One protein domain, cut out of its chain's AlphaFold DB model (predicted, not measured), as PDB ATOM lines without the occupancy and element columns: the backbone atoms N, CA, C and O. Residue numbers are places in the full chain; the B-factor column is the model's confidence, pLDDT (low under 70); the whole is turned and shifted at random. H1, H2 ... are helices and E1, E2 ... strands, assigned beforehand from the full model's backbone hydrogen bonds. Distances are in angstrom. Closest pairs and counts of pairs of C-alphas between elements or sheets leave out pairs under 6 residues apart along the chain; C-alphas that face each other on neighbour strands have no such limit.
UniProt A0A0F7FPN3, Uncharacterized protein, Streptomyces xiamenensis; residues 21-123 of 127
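AT A GLANCE: This is residues 21 to 123 of the 127 residues of an uncharacterized protein of Streptomyces xiamenensis (UniProt A0A0F7FPN3). Look for a small, strongly twisted sheet of E1, E2 and E3 at one end, from which the long helix H1 runs away; the short helix H2 packs side by side with residues 64 to 71 of H1. The link of residues 74 to 111 loops out to the other end and returns to H2, and its residues 88 to 93 stick out. The printed part has 103 residues, with three strands and then two helices along it, in a mixed class; the sheet, in order E1, E2, E3, is antiparallel. The whole is loose, with a radius of gyration of the C-alphas of 17.2 A, and flat, spanning 50 by 35 by 17 A.

IN THESE COORDINATES: Find C-alpha 21 at (-16.655, 59.026, 31.068), where E1 begins and runs to residue 24, 9.5 A. E2, residues 33 to 44, is 23.7 A long and bends by 94 degrees at residue 36. E3, residues 47 to 54, covers 22.7 A. H1, residues 55 to 73, starts at (-9.585, 58.495, 22.088) and runs 27.0 A. H2, residues 112 to 121, is 14.7 A long and ends at (-7.662, 38.435, 0.073).

HOW THE PARTS SIT: E1, E2 and E3 form a meander, each strand the antiparallel neighbour of the one before. In the hairpin E1 and E2, look at N 21 and O 36, 2.9 A; in the hairpin E2 and E3, at N 39 and O 51, 2.8 A, both within hydrogen-bond range. H1 is on the sheet but only grazes it, with residues 55 to 61. H1 and H2 touch, closest at the C-alphas of Asp 67 and Gly 114, 5.1 A, at a shallow tilt of 6 degrees, the same way. H2 is apart from E1, E2 and E3. In both helices every O i to N i+4 pair is within hydrogen-bond range.

THE WHOLE: The C-alphas farthest apart are those of Leu 22 and Pro 98, 50.8 A. The printed part has no cut, and the link from H1 to H2 is long. Confidence is under 70 at residues 93 to 97.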
ATOM      1  N   VAL A  21     -16.693  59.160  29.603       95.50
ATOM      2  CA  VAL A  21     -16.655  59.026  31.068       95.50
ATOM      3  C   VAL A  21     -15.222  58.842  31.551       95.50
ATOM      4  O   VAL A  21     -14.367  58.367  30.806       95.50
ATOM      5  N   LEU A  22     -14.924  59.223  32.793       96.94
ATOM      6  CA  LEU A  22     -13.608  58.979  33.382       96.94
ATOM      7  C   LEU A  22     -13.504  57.507  33.817       96.94
ATOM      8  O   LEU A  22     -14.332  57.028  34.589       96.94
ATOM      9  N   GLY A  23     -12.499  56.780  33.322       97.19
ATOM     10  CA  GLY A  23     -12.317  55.363  33.644       97.19
ATOM     11  C   GLY A  23     -11.027  54.771  33.077       97.19
ATOM     12  O   GLY A  23     -10.144  55.490  32.613       97.19
ATOM     13  N   ARG A  24     -10.883  53.441  33.120       98.12
ATOM     14  CA  ARG A  24      -9.729  52.745  32.519       98.12
ATOM     15  C   ARG A  24     -10.041  52.309  31.091       98.12
ATOM     16  O   ARG A  24     -11.059  51.670  30.855       98.12
ATOM     17  N   CYS A  25      -9.149  52.617  30.152       98.19
ATOM     18  CA  CYS A  25      -9.218  52.108  28.779       98.19
ATOM     19  C   CYS A  25      -8.843  50.622  28.752       98.19
ATOM     20  O   CYS A  25      -7.814  50.264  29.302       98.19
ATOM     21  N   TRP A  26      -9.621  49.760  28.101       97.44
ATOM     22  CA  TRP A  26      -9.353  48.310  28.081       97.44
ATOM     23  C   TRP A  26      -8.391  47.881  26.967       97.44
ATOM     24  O   TRP A  26      -8.011  46.715  26.871       97.44
ATOM     25  N   LEU A  27      -8.054  48.809  26.071       96.44
ATOM     26  CA  LEU A  27      -7.309  48.525  24.852       96.44
ATOM     27  C   LEU A  27      -5.803  48.798  25.022       96.44
ATOM     28  O   LEU A  27      -5.254  48.896  26.118       96.44
ATOM     29  N   TRP A  28      -5.112  48.910  23.892       96.56
ATOM     30  CA  TRP A  28      -3.660  48.797  23.735       96.56
ATOM     31  C   TRP A  28      -2.809  49.900  24.386       96.56
ATOM     32  O   TRP A  28      -1.593  49.884  24.224       96.56
ATOM     33  N   CYS A  29      -3.407  50.856  25.100       96.62
ATOM     34  CA  CYS A  29      -2.684  51.936  25.784       96.62
ATOM     35  C   CYS A  29      -2.185  51.562  27.193       96.62
ATOM     36  O   CYS A  29      -1.722  52.435  27.924       96.62
ATOM     37  N   GLY A  30      -2.309  50.292  27.596       96.44
ATOM     38  CA  GLY A  30      -1.820  49.809  28.890       96.44
ATOM     39  C   GLY A  30      -2.730  50.163  30.068       96.44
ATOM     40  O   GLY A  30      -2.244  50.502  31.142       96.44
ATOM     41  N   ASN A  31      -4.052  50.103  29.890       96.88
ATOM     42  CA  ASN A  31      -5.024  50.306  30.972       96.88
ATOM     43  C   ASN A  31      -4.983  51.681  31.659       96.88
ATOM     44  O   ASN A  31      -5.334  51.810  32.841       96.88
ATOM     45  N   ARG A  32      -4.569  52.719  30.919       97.88
ATOM     46  CA  ARG A  32      -4.541  54.107  31.397       97.88
ATOM     47  C   ARG A  32      -5.905  54.554  31.923       97.88
ATOM     48  O   ARG A  32      -6.934  54.268  31.312       97.88
ATOM     49  N   HIS A  33      -5.881  55.298  33.030       97.81
ATOM     50  CA  HIS A  33      -7.046  55.986  33.583       97.81
ATOM     51  C   HIS A  33      -7.186  57.354  32.895       97.81
ATOM     52  O   HIS A  33      -6.306  58.198  33.031       97.81
ATOM     53  N   THR A  34      -8.232  57.541  32.092       97.38
ATOM     54  CA  THR A  34      -8.461  58.730  31.251       97.38
ATOM     55  C   THR A  34      -9.936  58.805  30.831       97.38
ATOM     56  O   THR A  34     -10.726  57.932  31.187       97.38
ATOM     57  N   TRP A  35     -10.328  59.825  30.065       97.31
ATOM     58  CA  TRP A  35     -11.618  59.841  29.376       97.31
ATOM     59  C   TRP A  35     -11.732  58.670  28.396       97.31
ATOM     60  O   TRP A  35     -10.852  58.462  27.553       97.31
ATOM     61  N   VAL A  36     -12.812  57.903  28.522       97.50
ATOM     62  CA  VAL A  36     -13.100  56.718  27.715       97.50
ATOM     63  C   VAL A  36     -14.517  56.751  27.150       97.50
ATOM     64  O   VAL A  36     -15.443  57.250  27.783       97.50
ATOM     65  N   LEU A  37     -14.669  56.195  25.954       96.44
ATOM     66  CA  LEU A  37     -15.927  56.039  25.239       96.44
ATOM     67  C   LEU A  37     -16.418  54.598  25.371       96.44
ATOM     68  O   LEU A  37     -15.624  53.658  25.251       96.44
ATOM     69  N   TRP A  38     -17.722  54.424  25.582       95.31
ATOM     70  CA  TRP A  38     -18.365  53.116  25.494       95.31
ATOM     71  C   TRP A  38     -18.408  52.641  24.035       95.31
ATOM     72  O   TRP A  38     -18.977  53.306  23.173       95.31
ATOM     73  N   LEU A  39     -17.806  51.486  23.755       94.12
ATOM     74  CA  LEU A  39     -17.736  50.900  22.413       94.12
ATOM     75  C   LEU A  39     -18.795  49.824  22.149       94.12
ATOM     76  O   LEU A  39     -18.979  49.419  21.003       94.12
ATOM     77  N   GLY A  40     -19.457  49.327  23.192       93.88
ATOM     78  CA  GLY A  40     -20.402  48.217  23.102       93.88
ATOM     79  C   GLY A  40     -20.229  47.218  24.241       93.88
ATOM     80  O   GLY A  40     -19.578  47.499  25.246       93.88
ATOM     81  N   GLN A  41     -20.824  46.036  24.089       95.44
ATOM     82  CA  GLN A  41     -20.749  44.965  25.083       95.44
ATOM     83  C   GLN A  41     -19.673  43.943  24.709       95.44
ATOM     84  O   GLN A  41     -19.682  43.398  23.607       95.44
ATOM     85  N   ALA A  42     -18.791  43.633  25.652       95.62
ATOM     86  CA  ALA A  42     -17.942  42.453  25.615       95.62
ATOM     87  C   ALA A  42     -18.672  41.277  26.273       95.62
ATOM     88  O   ALA A  42     -19.382  41.446  27.266       95.62
ATOM     89  N   ARG A  43     -18.502  40.075  25.715       96.31
ATOM     90  CA  ARG A  43     -19.128  38.846  26.213       96.31
ATOM     91  C   ARG A  43     -18.104  37.721  26.271       96.31
ATOM     92  O   ARG A  43     -17.296  37.569  25.362       96.31
ATOM     93  N   THR A  44     -18.177  36.929  27.330       94.06
ATOM     94  CA  THR A  44     -17.489  35.641  27.480       94.06
ATOM     95  C   THR A  44     -18.426  34.671  28.208       94.06
ATOM     96  O   THR A  44     -19.547  35.051  28.552       94.06
ATOM     97  N   THR A  45     -18.025  33.417  28.412       95.38
ATOM     98  CA  THR A  45     -18.844  32.361  29.030       95.38
ATOM     99  C   THR A  45     -19.524  32.853  30.312       95.38
ATOM    100  O   THR A  45     -18.866  33.058  31.324       95.38
ATOM    101  N   GLY A  46     -20.842  33.078  30.256       94.19
ATOM    102  CA  GLY A  46     -21.655  33.545  31.388       94.19
ATOM    103  C   GLY A  46     -21.475  35.014  31.803       94.19
ATOM    104  O   GLY A  46     -22.224  35.486  32.655       94.19
ATOM    105  N   HIS A  47     -20.550  35.767  31.202       95.94
ATOM    106  CA  HIS A  47     -20.237  37.138  31.612       95.94
ATOM    107  C   HIS A  47     -20.430  38.142  30.473       95.94
ATOM    108  O   HIS A  47     -20.081  37.888  29.318       95.94
ATOM    109  N   HIS A  48     -20.953  39.315  30.815       96.12
ATOM    110  CA  HIS A  48     -21.061  40.459  29.918       96.12
ATOM    111  C   HIS A  48     -20.618  41.725  30.650       96.12
ATOM    112  O   HIS A  48     -20.869  41.868  31.847       96.12
ATOM    113  N   ALA A  49     -19.943  42.625  29.944       95.44
ATOM    114  CA  ALA A  49     -19.507  43.899  30.498       95.44
ATOM    115  C   ALA A  49     -19.327  44.952  29.391       95.44
ATOM    116  O   ALA A  49     -18.970  44.595  28.265       95.44
ATOM    117  N   PRO A  50     -19.531  46.245  29.692       95.31
ATOM    118  CA  PRO A  50     -19.284  47.317  28.735       95.31
ATOM    119  C   PRO A  50     -17.790  47.438  28.404       95.31
ATOM    120  O   PRO A  50     -16.951  47.475  29.299       95.31
ATOM    121  N   LEU A  51     -17.454  47.547  27.118       96.75
ATOM    122  CA  LEU A  51     -16.091  47.759  26.633       96.75
ATOM    123  C   LEU A  51     -15.814  49.258  26.487       96.75
ATOM    124  O   LEU A  51     -16.498  49.937  25.720       96.75
ATOM    125  N   TYR A  52     -14.784  49.762  27.169       97.12
ATOM    126  CA  TYR A  52     -14.414  51.180  27.147       97.12
ATOM    127  C   TYR A  52     -13.025  51.424  26.548       97.12
ATOM    128  O   TYR A  52     -12.075  50.686  26.829       97.12
ATOM    129  N   ALA A  53     -12.880  52.495  25.762       97.44
ATOM    130  CA  ALA A  53     -11.612  52.863  25.129       97.44
ATOM    131  C   ALA A  53     -11.342  54.373  25.130       97.44
ATOM    132  O   ALA A  53     -12.252  55.173  24.944       97.44
ATOM    133  N   CYS A  54     -10.078  54.766  25.299       97.38
ATOM    134  CA  CYS A  54      -9.647  56.157  25.158       97.38
ATOM    135  C   CYS A  54      -9.593  56.592  23.686       97.38
ATOM    136  O   CYS A  54      -9.480  55.746  22.798       97.38
ATOM    137  N   GLU A  55      -9.590  57.903  23.435       95.62
ATOM    138  CA  GLU A  55      -9.585  58.495  22.088       95.62
ATOM    139  C   GLU A  55      -8.526  57.905  21.145       95.62
ATOM    140  O   GLU A  55      -8.855  57.465  20.046       95.62
ATOM    141  N   GLU A  56      -7.271  57.801  21.585       95.62
ATOM    142  CA  GLU A  56      -6.175  57.235  20.781       95.62
ATOM    143  C   GLU A  56      -6.451  55.779  20.366       95.62
ATOM    144  O   GLU A  56      -6.144  55.354  19.249       95.62
ATOM    145  N   CYS A  57      -7.055  54.991  21.262       96.88
ATOM    146  CA  CYS A  57      -7.423  53.611  20.960       96.88
ATOM    147  C   CYS A  57      -8.660  53.535  20.056       96.88
ATOM    148  O   CYS A  57      -8.711  52.656  19.196       96.88
ATOM    149  N   VAL A  58      -9.623  54.449  20.204       95.81
ATOM    150  CA  VAL A  58     -10.776  54.560  19.299       95.81
ATOM    151  C   VAL A  58     -10.316  54.907  17.882       95.81
ATOM    152  O   VAL A  58     -10.770  54.271  16.935       95.81
ATOM    153  N   ASP A  59      -9.364  55.828  17.719       94.81
ATOM    154  CA  ASP A  59      -8.796  56.190  16.413       94.81
ATOM    155  C   ASP A  59      -8.128  54.986  15.726       94.81
ATOM    156  O   ASP A  59      -8.426  54.644  14.574       94.81
ATOM    157  N   ARG A  60      -7.295  54.251  16.473       95.88
ATOM    158  CA  ARG A  60      -6.670  53.021  15.972       95.88
ATOM    159  C   ARG A  60      -7.702  51.952  15.600       95.88
ATOM    160  O   ARG A  60      -7.563  51.294  14.561       95.88
ATOM    161  N   LEU A  61      -8.724  51.754  16.434       96.25
ATOM    162  CA  LEU A  61      -9.794  50.794  16.168       96.25
ATOM    163  C   LEU A  61     -10.597  51.198  14.926       96.25
ATOM    164  O   LEU A  61     -10.858  50.360  14.070       96.25
ATOM    165  N   HIS A  62     -10.913  52.479  14.776       95.44
ATOM    166  CA  HIS A  62     -11.628  53.015  13.625       95.44
ATOM    167  C   HIS A  62     -10.900  52.722  12.306       95.44
ATOM    168  O   HIS A  62     -11.506  52.225  11.356       95.44
ATOM    169  N   HIS A  63      -9.580  52.928  12.249       95.44
ATOM    170  CA  HIS A  63      -8.788  52.546  11.076       95.44
ATOM    171  C   HIS A  63      -8.786  51.039  10.812       95.44
ATOM    172  O   HIS A  63      -8.824  50.622   9.654       95.44
ATOM    173  N   THR A  64      -8.793  50.230  11.871       96.56
ATOM    174  CA  THR A  64      -8.889  48.770  11.757       96.56
ATOM    175  C   THR A  64     -10.245  48.350  11.178       96.56
ATOM    176  O   THR A  64     -10.295  47.503  10.293       96.56
ATOM    177  N   ILE A  65     -11.342  48.975  11.616       96.00
ATOM    178  CA  ILE A  65     -12.701  48.716  11.111       96.00
ATOM    179  C   ILE A  65     -12.831  49.108   9.633       96.00
ATOM    180  O   ILE A  65     -13.434  48.374   8.851       96.00
ATOM    181  N   ILE A  66     -12.232  50.231   9.222       94.88
ATOM    182  CA  ILE A  66     -12.197  50.619   7.804       94.88
ATOM    183  C   ILE A  66     -11.446  49.574   6.977       94.88
ATOM    184  O   ILE A  66     -11.961  49.135   5.950       94.88
ATOM    185  N   ASP A  67     -10.254  49.164   7.421       96.19
ATOM    186  CA  ASP A  67      -9.476  48.137   6.725       96.19
ATOM    187  C   ASP A  67     -10.257  46.810   6.630       96.19
ATOM    188  O   ASP A  67     -10.202  46.151   5.594       96.19
ATOM    189  N   TYR A  68     -11.027  46.441   7.663       95.88
ATOM    190  CA  TYR A  68     -11.888  45.252   7.650       95.88
ATOM    191  C   TYR A  68     -12.972  45.348   6.571       95.88
ATOM    192  O   TYR A  68     -13.141  44.428   5.774       95.88
ATOM    193  N   GLY A  69     -13.692  46.472   6.513       94.00
ATOM    194  CA  GLY A  69     -14.755  46.683   5.527       94.00
ATOM    195  C   GLY A  69     -14.237  46.694   4.086       94.00
ATOM    196  O   GLY A  69     -14.847  46.092   3.196       94.00
ATOM    197  N   GLU A  70     -13.087  47.332   3.851       93.50
ATOM    198  CA  GLU A  70     -12.410  47.307   2.549       93.50
ATOM    199  C   GLU A  70     -11.961  45.880   2.187       93.50
ATOM    200  O   GLU A  70     -12.218  45.429   1.070       93.50
ATOM    201  N   ALA A  71     -11.393  45.126   3.134       93.81
ATOM    202  CA  ALA A  71     -10.998  43.739   2.905       93.81
ATOM    203  C   ALA A  71     -12.197  42.816   2.626       93.81
ATOM    204  O   ALA A  71     -12.129  42.014   1.703       93.81
ATOM    205  N   MET A  72     -13.320  42.958   3.339       92.56
ATOM    206  CA  MET A  72     -14.550  42.194   3.067       92.56
ATOM    207  C   MET A  72     -15.158  42.525   1.697       92.56
ATOM    208  O   MET A  72     -15.682  41.647   1.011       92.56
ATOM    209  N   THR A  73     -15.053  43.784   1.260       92.00
ATOM    210  CA  THR A  73     -15.480  44.208  -0.086       92.00
ATOM    211  C   THR A  73     -14.631  43.560  -1.183       92.00
ATOM    212  O   THR A  73     -15.141  43.246  -2.264       92.00
ATOM    213  N   ASP A  74     -13.357  43.310  -0.893       92.88
ATOM    214  CA  ASP A  74     -12.393  42.665  -1.785       92.88
ATOM    215  C   ASP A  74     -12.227  41.161  -1.524       92.88
ATOM    216  O   ASP A  74     -11.416  40.518  -2.194       92.88
ATOM    217  N   ALA A  75     -12.999  40.593  -0.589       91.94
ATOM    218  CA  ALA A  75     -12.901  39.192  -0.219       91.94
ATOM    219  C   ALA A  75     -13.099  38.300  -1.451       91.94
ATOM    220  O   ALA A  75     -13.990  38.575  -2.270       91.94
ATOM    221  N   PRO A  76     -12.278  37.248  -1.599       91.81
ATOM    222  CA  PRO A  76     -12.383  36.361  -2.736       91.81
ATOM    223  C   PRO A  76     -13.675  35.546  -2.649       91.81
ATOM    224  O   PRO A  76     -14.304  35.472  -1.592       91.81
ATOM    225  N   VAL A  77     -14.078  34.941  -3.762       90.62
ATOM    226  CA  VAL A  77     -15.298  34.126  -3.824       90.62
ATOM    227  C   VAL A  77     -14.979  32.658  -4.058       90.62
ATOM    228  O   VAL A  77     -14.016  32.333  -4.758       90.62
ATOM    229  N   ASP A  78     -15.792  31.778  -3.495       88.31
ATOM    230  CA  ASP A  78     -15.707  30.336  -3.704       88.31
ATOM    231  C   ASP A  78     -16.282  29.902  -5.074       88.31
ATOM    232  O   ASP A  78     -16.619  30.722  -5.952       88.31
ATOM    233  N   GLY A  79     -16.372  28.585  -5.280       84.94
ATOM    234  CA  GLY A  79     -16.965  27.988  -6.482       84.94
ATOM    235  C   GLY A  79     -18.435  28.369  -6.694       84.94
ATOM    236  O   GLY A  79     -18.860  28.539  -7.837       84.94
ATOM    237  N   SER A  80     -19.169  28.601  -5.607       87.00
ATOM    238  CA  SER A  80     -20.577  29.012  -5.591       87.00
ATOM    239  C   SER A  80     -20.763  30.523  -5.776       87.00
ATOM    240  O   SER A  80     -21.888  30.994  -5.924       87.00
ATOM    241  N   GLY A  81     -19.675  31.299  -5.791       88.56
ATOM    242  CA  GLY A  81     -19.716  32.758  -5.897       88.56
ATOM    243  C   GLY A  81     -19.959  33.469  -4.563       88.56
ATOM    244  O   GLY A  81     -20.171  34.683  -4.556       88.56
ATOM    245  N   ILE A  82     -19.901  32.750  -3.443       88.44
ATOM    246  CA  ILE A  82     -20.044  33.310  -2.099       88.44
ATOM    247  C   ILE A  82     -18.697  33.855  -1.630       88.44
ATOM    248  O   ILE A  82     -17.652  33.251  -1.869       88.44
ATOM    249  N   ARG A  83     -18.709  35.022  -0.975       89.44
ATOM    250  CA  ARG A  83     -17.493  35.621  -0.407       89.44
ATOM    251  C   ARG A  83     -16.958  34.747   0.719       89.44
ATOM    252  O   ARG A  83     -17.679  34.461   1.669       89.44
ATOM    253  N   VAL A  84     -15.680  34.405   0.633       87.94
ATOM    254  CA  VAL A  84     -14.964  33.705   1.697       87.94
ATOM    255  C   VAL A  84     -14.785  34.676   2.873       87.94
ATOM    256  O   VAL A  84     -14.242  35.768   2.672       87.94
ATOM    257  N   PRO A  85     -15.252  34.333   4.086       87.75
ATOM    258  CA  PRO A  85     -15.143  35.220   5.237       87.75
ATOM    259  C   PRO A  85     -13.685  35.351   5.706       87.75
ATOM    260  O   PRO A  85     -12.877  34.437   5.567       87.75
ATOM    261  N   LEU A  86     -13.337  36.503   6.292       89.25
ATOM    262  CA  LEU A  86     -12.000  36.734   6.872       89.25
ATOM    263  C   LEU A  86     -11.789  36.017   8.214       89.25
ATOM    264  O   LEU A  86     -10.652  35.884   8.666       89.25
ATOM    265  N   TYR A  87     -12.881  35.599   8.848       89.00
ATOM    266  CA  TYR A  87     -12.918  34.858  10.101       89.00
ATOM    267  C   TYR A  87     -13.753  33.606   9.883       89.00
ATOM    268  O   TYR A  87     -14.855  33.703   9.351       89.00
ATOM    269  N   LEU A  88     -13.221  32.463  10.296       83.94
ATOM    270  CA  LEU A  88     -13.861  31.162  10.159       83.94
ATOM    271  C   LEU A  88     -14.255  30.664  11.543       83.94
ATOM    272  O   LEU A  88     -13.516  30.880  12.513       83.94
ATOM    273  N   ALA A  89     -15.404  30.006  11.631       82.62
ATOM    274  CA  ALA A  89     -15.750  29.260  12.828       82.62
ATOM    275  C   ALA A  89     -14.798  28.062  12.995       82.62
ATOM    276  O   ALA A  89     -14.182  27.589  12.041       82.62
ATOM    277  N   ALA A  90     -14.638  27.584  14.229       80.69
ATOM    278  CA  ALA A  90     -13.681  26.520  14.539       80.69
ATOM    279  C   ALA A  90     -14.014  25.180  13.853       80.69
ATOM    280  O   ALA A  90     -13.126  24.355  13.650       80.69
ATOM    281  N   ASP A  91     -15.281  24.967  13.519       80.81
ATOM    282  CA  ASP A  91     -15.830  23.792  12.844       80.81
ATOM    283  C   ASP A  91     -15.975  23.974  11.322       80.81
ATOM    284  O   ASP A  91     -16.294  23.020  10.612       80.81
ATOM    285  N   GLU A  92     -15.702  25.170  10.794       73.56
ATOM    286  CA  GLU A  92     -15.731  25.433   9.358       73.56
ATOM    287  C   GLU A  92     -14.437  24.960   8.688       73.56
ATOM    288  O   GLU A  92     -13.322  25.237   9.135       73.56
ATOM    289  N   THR A  93     -14.574  24.275   7.549       67.44
ATOM    290  CA  THR A  93     -13.408  23.949   6.718       67.44
ATOM    291  C   THR A  93     -12.822  25.254   6.167       67.44
ATOM    292  O   THR A  93     -13.539  25.969   5.466       67.44
ATOM    293  N   PRO A  94     -11.529  25.566   6.399       62.28
ATOM    294  CA  PRO A  94     -10.995  26.902   6.134       62.28
ATOM    295  C   PRO A  94     -10.988  27.348   4.672       62.28
ATOM    296  O   PRO A  94     -10.708  28.511   4.384       62.28
ATOM    297  N   TRP A  95     -11.224  26.423   3.740       64.50
ATOM    298  CA  TRP A  95     -11.075  26.684   2.321       64.50
ATOM    299  C   TRP A  95     -12.084  25.886   1.482       64.50
ATOM    300  O   TRP A  95     -11.872  24.696   1.225       64.50
ATOM    301  N   PRO A  96     -13.194  26.505   1.042       60.78
ATOM    302  CA  PRO A  96     -14.167  25.850   0.178       60.78
ATOM    303  C   PRO A  96     -13.622  25.781  -1.254       60.78
ATOM    304  O   PRO A  96     -13.702  26.747  -2.007       60.78
ATOM    305  N   GLY A  97     -13.062  24.635  -1.647       68.19
ATOM    306  CA  GLY A  97     -12.676  24.365  -3.037       68.19
ATOM    307  C   GLY A  97     -11.788  25.452  -3.683       68.19
ATOM    308  O   GLY A  97     -11.050  26.160  -2.996       68.19
ATOM    309  N   PRO A  98     -11.788  25.587  -5.020       79.31
ATOM    310  CA  PRO A  98     -11.019  26.631  -5.687       79.31
ATOM    311  C   PRO A  98     -11.602  28.021  -5.391       79.31
ATOM    312  O   PRO A  98     -12.776  28.290  -5.639       79.31
ATOM    313  N   VAL A  99     -10.745  28.928  -4.920       89.00
ATOM    314  CA  VAL A  99     -11.102  30.312  -4.581       89.00
ATOM    315  C   VAL A  99     -10.643  31.265  -5.682       89.00
ATOM    316  O   VAL A  99      -9.521  31.176  -6.187       89.00
ATOM    317  N   ARG A 100     -11.515  32.203  -6.060       91.31
ATOM    318  CA  ARG A 100     -11.253  33.223  -7.081       91.31
ATOM    319  C   ARG A 100     -11.004  34.573  -6.429       91.31
ATOM    320  O   ARG A 100     -11.908  35.199  -5.878       91.31
ATOM    321  N   TYR A 101      -9.768  35.035  -6.546       91.88
ATOM    322  CA  TYR A 101      -9.350  36.340  -6.056       91.88
ATOM    323  C   TYR A 101      -9.755  37.462  -7.008       91.88
ATOM    324  O   TYR A 101      -9.652  37.331  -8.233       91.88
ATOM    325  N   ARG A 102     -10.174  38.596  -6.436       89.19
ATOM    326  CA  ARG A 102     -10.417  39.817  -7.204       89.19
ATOM    327  C   ARG A 102      -9.105  40.263  -7.852       89.19
ATOM    328  O   ARG A 102      -8.081  40.383  -7.189       89.19
ATOM    329  N   ARG A 103      -9.140  40.541  -9.156       85.25
ATOM    330  CA  ARG A 103      -8.012  41.149  -9.874       85.25
ATOM    331  C   ARG A 103      -8.120  42.670  -9.807       85.25
ATOM    332  O   ARG A 103      -9.211  43.215  -9.968       85.25
ATOM    333  N   GLY A 104      -6.995  43.352  -9.616       85.00
ATOM    334  CA  GLY A 104      -6.922  44.812  -9.663       85.00
ATOM    335  C   GLY A 104      -6.097  45.416  -8.533       85.00
ATOM    336  O   GLY A 104      -5.359  44.725  -7.834       85.00
ATOM    337  N   ARG A 105      -6.207  46.739  -8.382       85.19
ATOM    338  CA  ARG A 105      -5.572  47.466  -7.280       85.19
ATOM    339  C   ARG A 105      -6.446  47.367  -6.035       85.19
ATOM    340  O   ARG A 105      -7.601  47.782  -6.068       85.19
ATOM    341  N   HIS A 106      -5.859  46.881  -4.950       86.94
ATOM    342  CA  HIS A 106      -6.450  46.944  -3.618       86.94
ATOM    343  C   HIS A 106      -6.093  48.271  -2.955       86.94
ATOM    344  O   HIS A 106      -5.052  48.873  -3.246       86.94
ATOM    345  N   ARG A 107      -6.959  48.746  -2.058       89.44
ATOM    346  CA  ARG A 107      -6.620  49.895  -1.220       89.44
ATOM    347  C   ARG A 107      -5.518  49.498  -0.247       89.44
ATOM    348  O   ARG A 107      -5.552  48.418   0.331       89.44
ATOM    349  N   ARG A 108      -4.535  50.384  -0.068       92.19
ATOM    350  CA  ARG A 108      -3.424  50.144   0.855       92.19
ATOM    351  C   ARG A 108      -3.957  50.129   2.298       92.19
ATOM    352  O   ARG A 108      -4.529  51.139   2.713       92.19
ATOM    353  N   PRO A 109      -3.726  49.055   3.072       94.75
ATOM    354  CA  PRO A 109      -4.179  48.986   4.457       94.75
ATOM    355  C   PRO A 109      -3.498  50.025   5.348       94.75
ATOM    356  O   PRO A 109      -2.308  50.322   5.189       94.75
ATOM    357  N   ARG A 110      -4.243  50.541   6.327       94.88
ATOM    358  CA  ARG A 110      -3.791  51.578   7.272       94.88
ATOM    359  C   ARG A 110      -3.131  50.973   8.500       94.88
ATOM    360  O   ARG A 110      -2.256  51.580   9.111       94.88
ATOM    361  N   THR A 111      -3.537  49.762   8.853       95.56
ATOM    362  CA  THR A 111      -3.160  49.083  10.089       95.56
ATOM    363  C   THR A 111      -2.341  47.824   9.822       95.56
ATOM    364  O   THR A 111      -2.286  47.299   8.708       95.56
ATOM    365  N   ALA A 112      -1.673  47.320  10.863       95.38
ATOM    366  CA  ALA A 112      -0.962  46.047  10.784       95.38
ATOM    367  C   ALA A 112      -1.921  44.878  10.511       95.38
ATOM    368  O   ALA A 112      -1.625  44.058   9.649       95.38
ATOM    369  N   LEU A 113      -3.079  44.846  11.182       95.50
ATOM    370  CA  LEU A 113      -4.105  43.824  10.966       95.50
ATOM    371  C   LEU A 113      -4.693  43.899   9.549       95.50
ATOM    372  O   LEU A 113      -4.815  42.873   8.888       95.50
ATOM    373  N   GLY A 114      -4.919  45.105   9.023       96.56
ATOM    374  CA  GLY A 114      -5.326  45.300   7.632       96.56
ATOM    375  C   GLY A 114      -4.350  44.691   6.619       96.56
ATOM    376  O   GLY A 114      -4.778  44.067   5.653       96.56
ATOM    377  N   ARG A 115      -3.032  44.781   6.858       95.75
ATOM    378  CA  ARG A 115      -2.025  44.097   6.019       95.75
ATOM    379  C   ARG A 115      -2.112  42.575   6.111       95.75
ATOM    380  O   ARG A 115      -1.787  41.893   5.142       95.75
ATOM    381  N   LEU A 116      -2.528  42.026   7.253       94.69
ATOM    382  CA  LEU A 116      -2.765  40.586   7.387       94.69
ATOM    383  C   LEU A 116      -3.947  40.157   6.514       94.69
ATOM    384  O   LEU A 116      -3.794  39.231   5.721       94.69
ATOM    385  N   TRP A 117      -5.075  40.866   6.587       95.31
ATOM    386  CA  TRP A 117      -6.229  40.577   5.730       95.31
ATOM    387  C   TRP A 117      -5.928  40.788   4.251       95.31
ATOM    388  O   TRP A 117      -6.331  39.966   3.440       95.31
ATOM    389  N   GLU A 118      -5.155  41.816   3.895       94.38
ATOM    390  CA  GLU A 118      -4.719  42.029   2.513       94.38
ATOM    391  C   GLU A 118      -3.990  40.794   1.959       94.38
ATOM    392  O   GLU A 118      -4.225  40.386   0.824       94.38
ATOM    393  N   ARG A 119      -3.132  40.145   2.760       91.75
ATOM    394  CA  ARG A 119      -2.475  38.895   2.345       91.75
ATOM    395  C   ARG A 119      -3.472  37.754   2.138       91.75
ATOM    396  O   ARG A 119      -3.296  36.987   1.195       91.75
ATOM    397  N   VAL A 120      -4.522  37.673   2.957       90.06
ATOM    398  CA  VAL A 120      -5.585  36.665   2.807       90.06
ATOM    399  C   VAL A 120      -6.343  36.894   1.501       90.06
ATOM    400  O   VAL A 120      -6.387  36.001   0.661       90.06
ATOM    401  N   ILE A 121      -6.843  38.109   1.259       92.50
ATOM    402  CA  ILE A 121      -7.662  38.435   0.073       92.50
ATOM    403  C   ILE A 121      -6.870  38.493  -1.239       92.50
ATOM    404  O   ILE A 121      -7.457  38.655  -2.304       92.50
ATOM    405  N   THR A 122      -5.543  38.378  -1.180       91.50
ATOM    406  CA  THR A 122      -4.666  38.306  -2.359       91.50
ATOM    407  C   THR A 122      -3.998  36.941  -2.522       91.50
ATOM    408  O   THR A 122      -3.140  36.781  -3.389       91.50
ATOM    409  N   GLY A 123      -4.346  35.960  -1.681       87.00
ATOM    410  CA  GLY A 123      -3.769  34.613  -1.718       87.00
ATOM    411  C   GLY A 123      -2.291  34.545  -1.342       87.00
ATOM    412  O   GLY A 123      -1.633  33.538  -1.586       87.00
TER     413      GLY A 123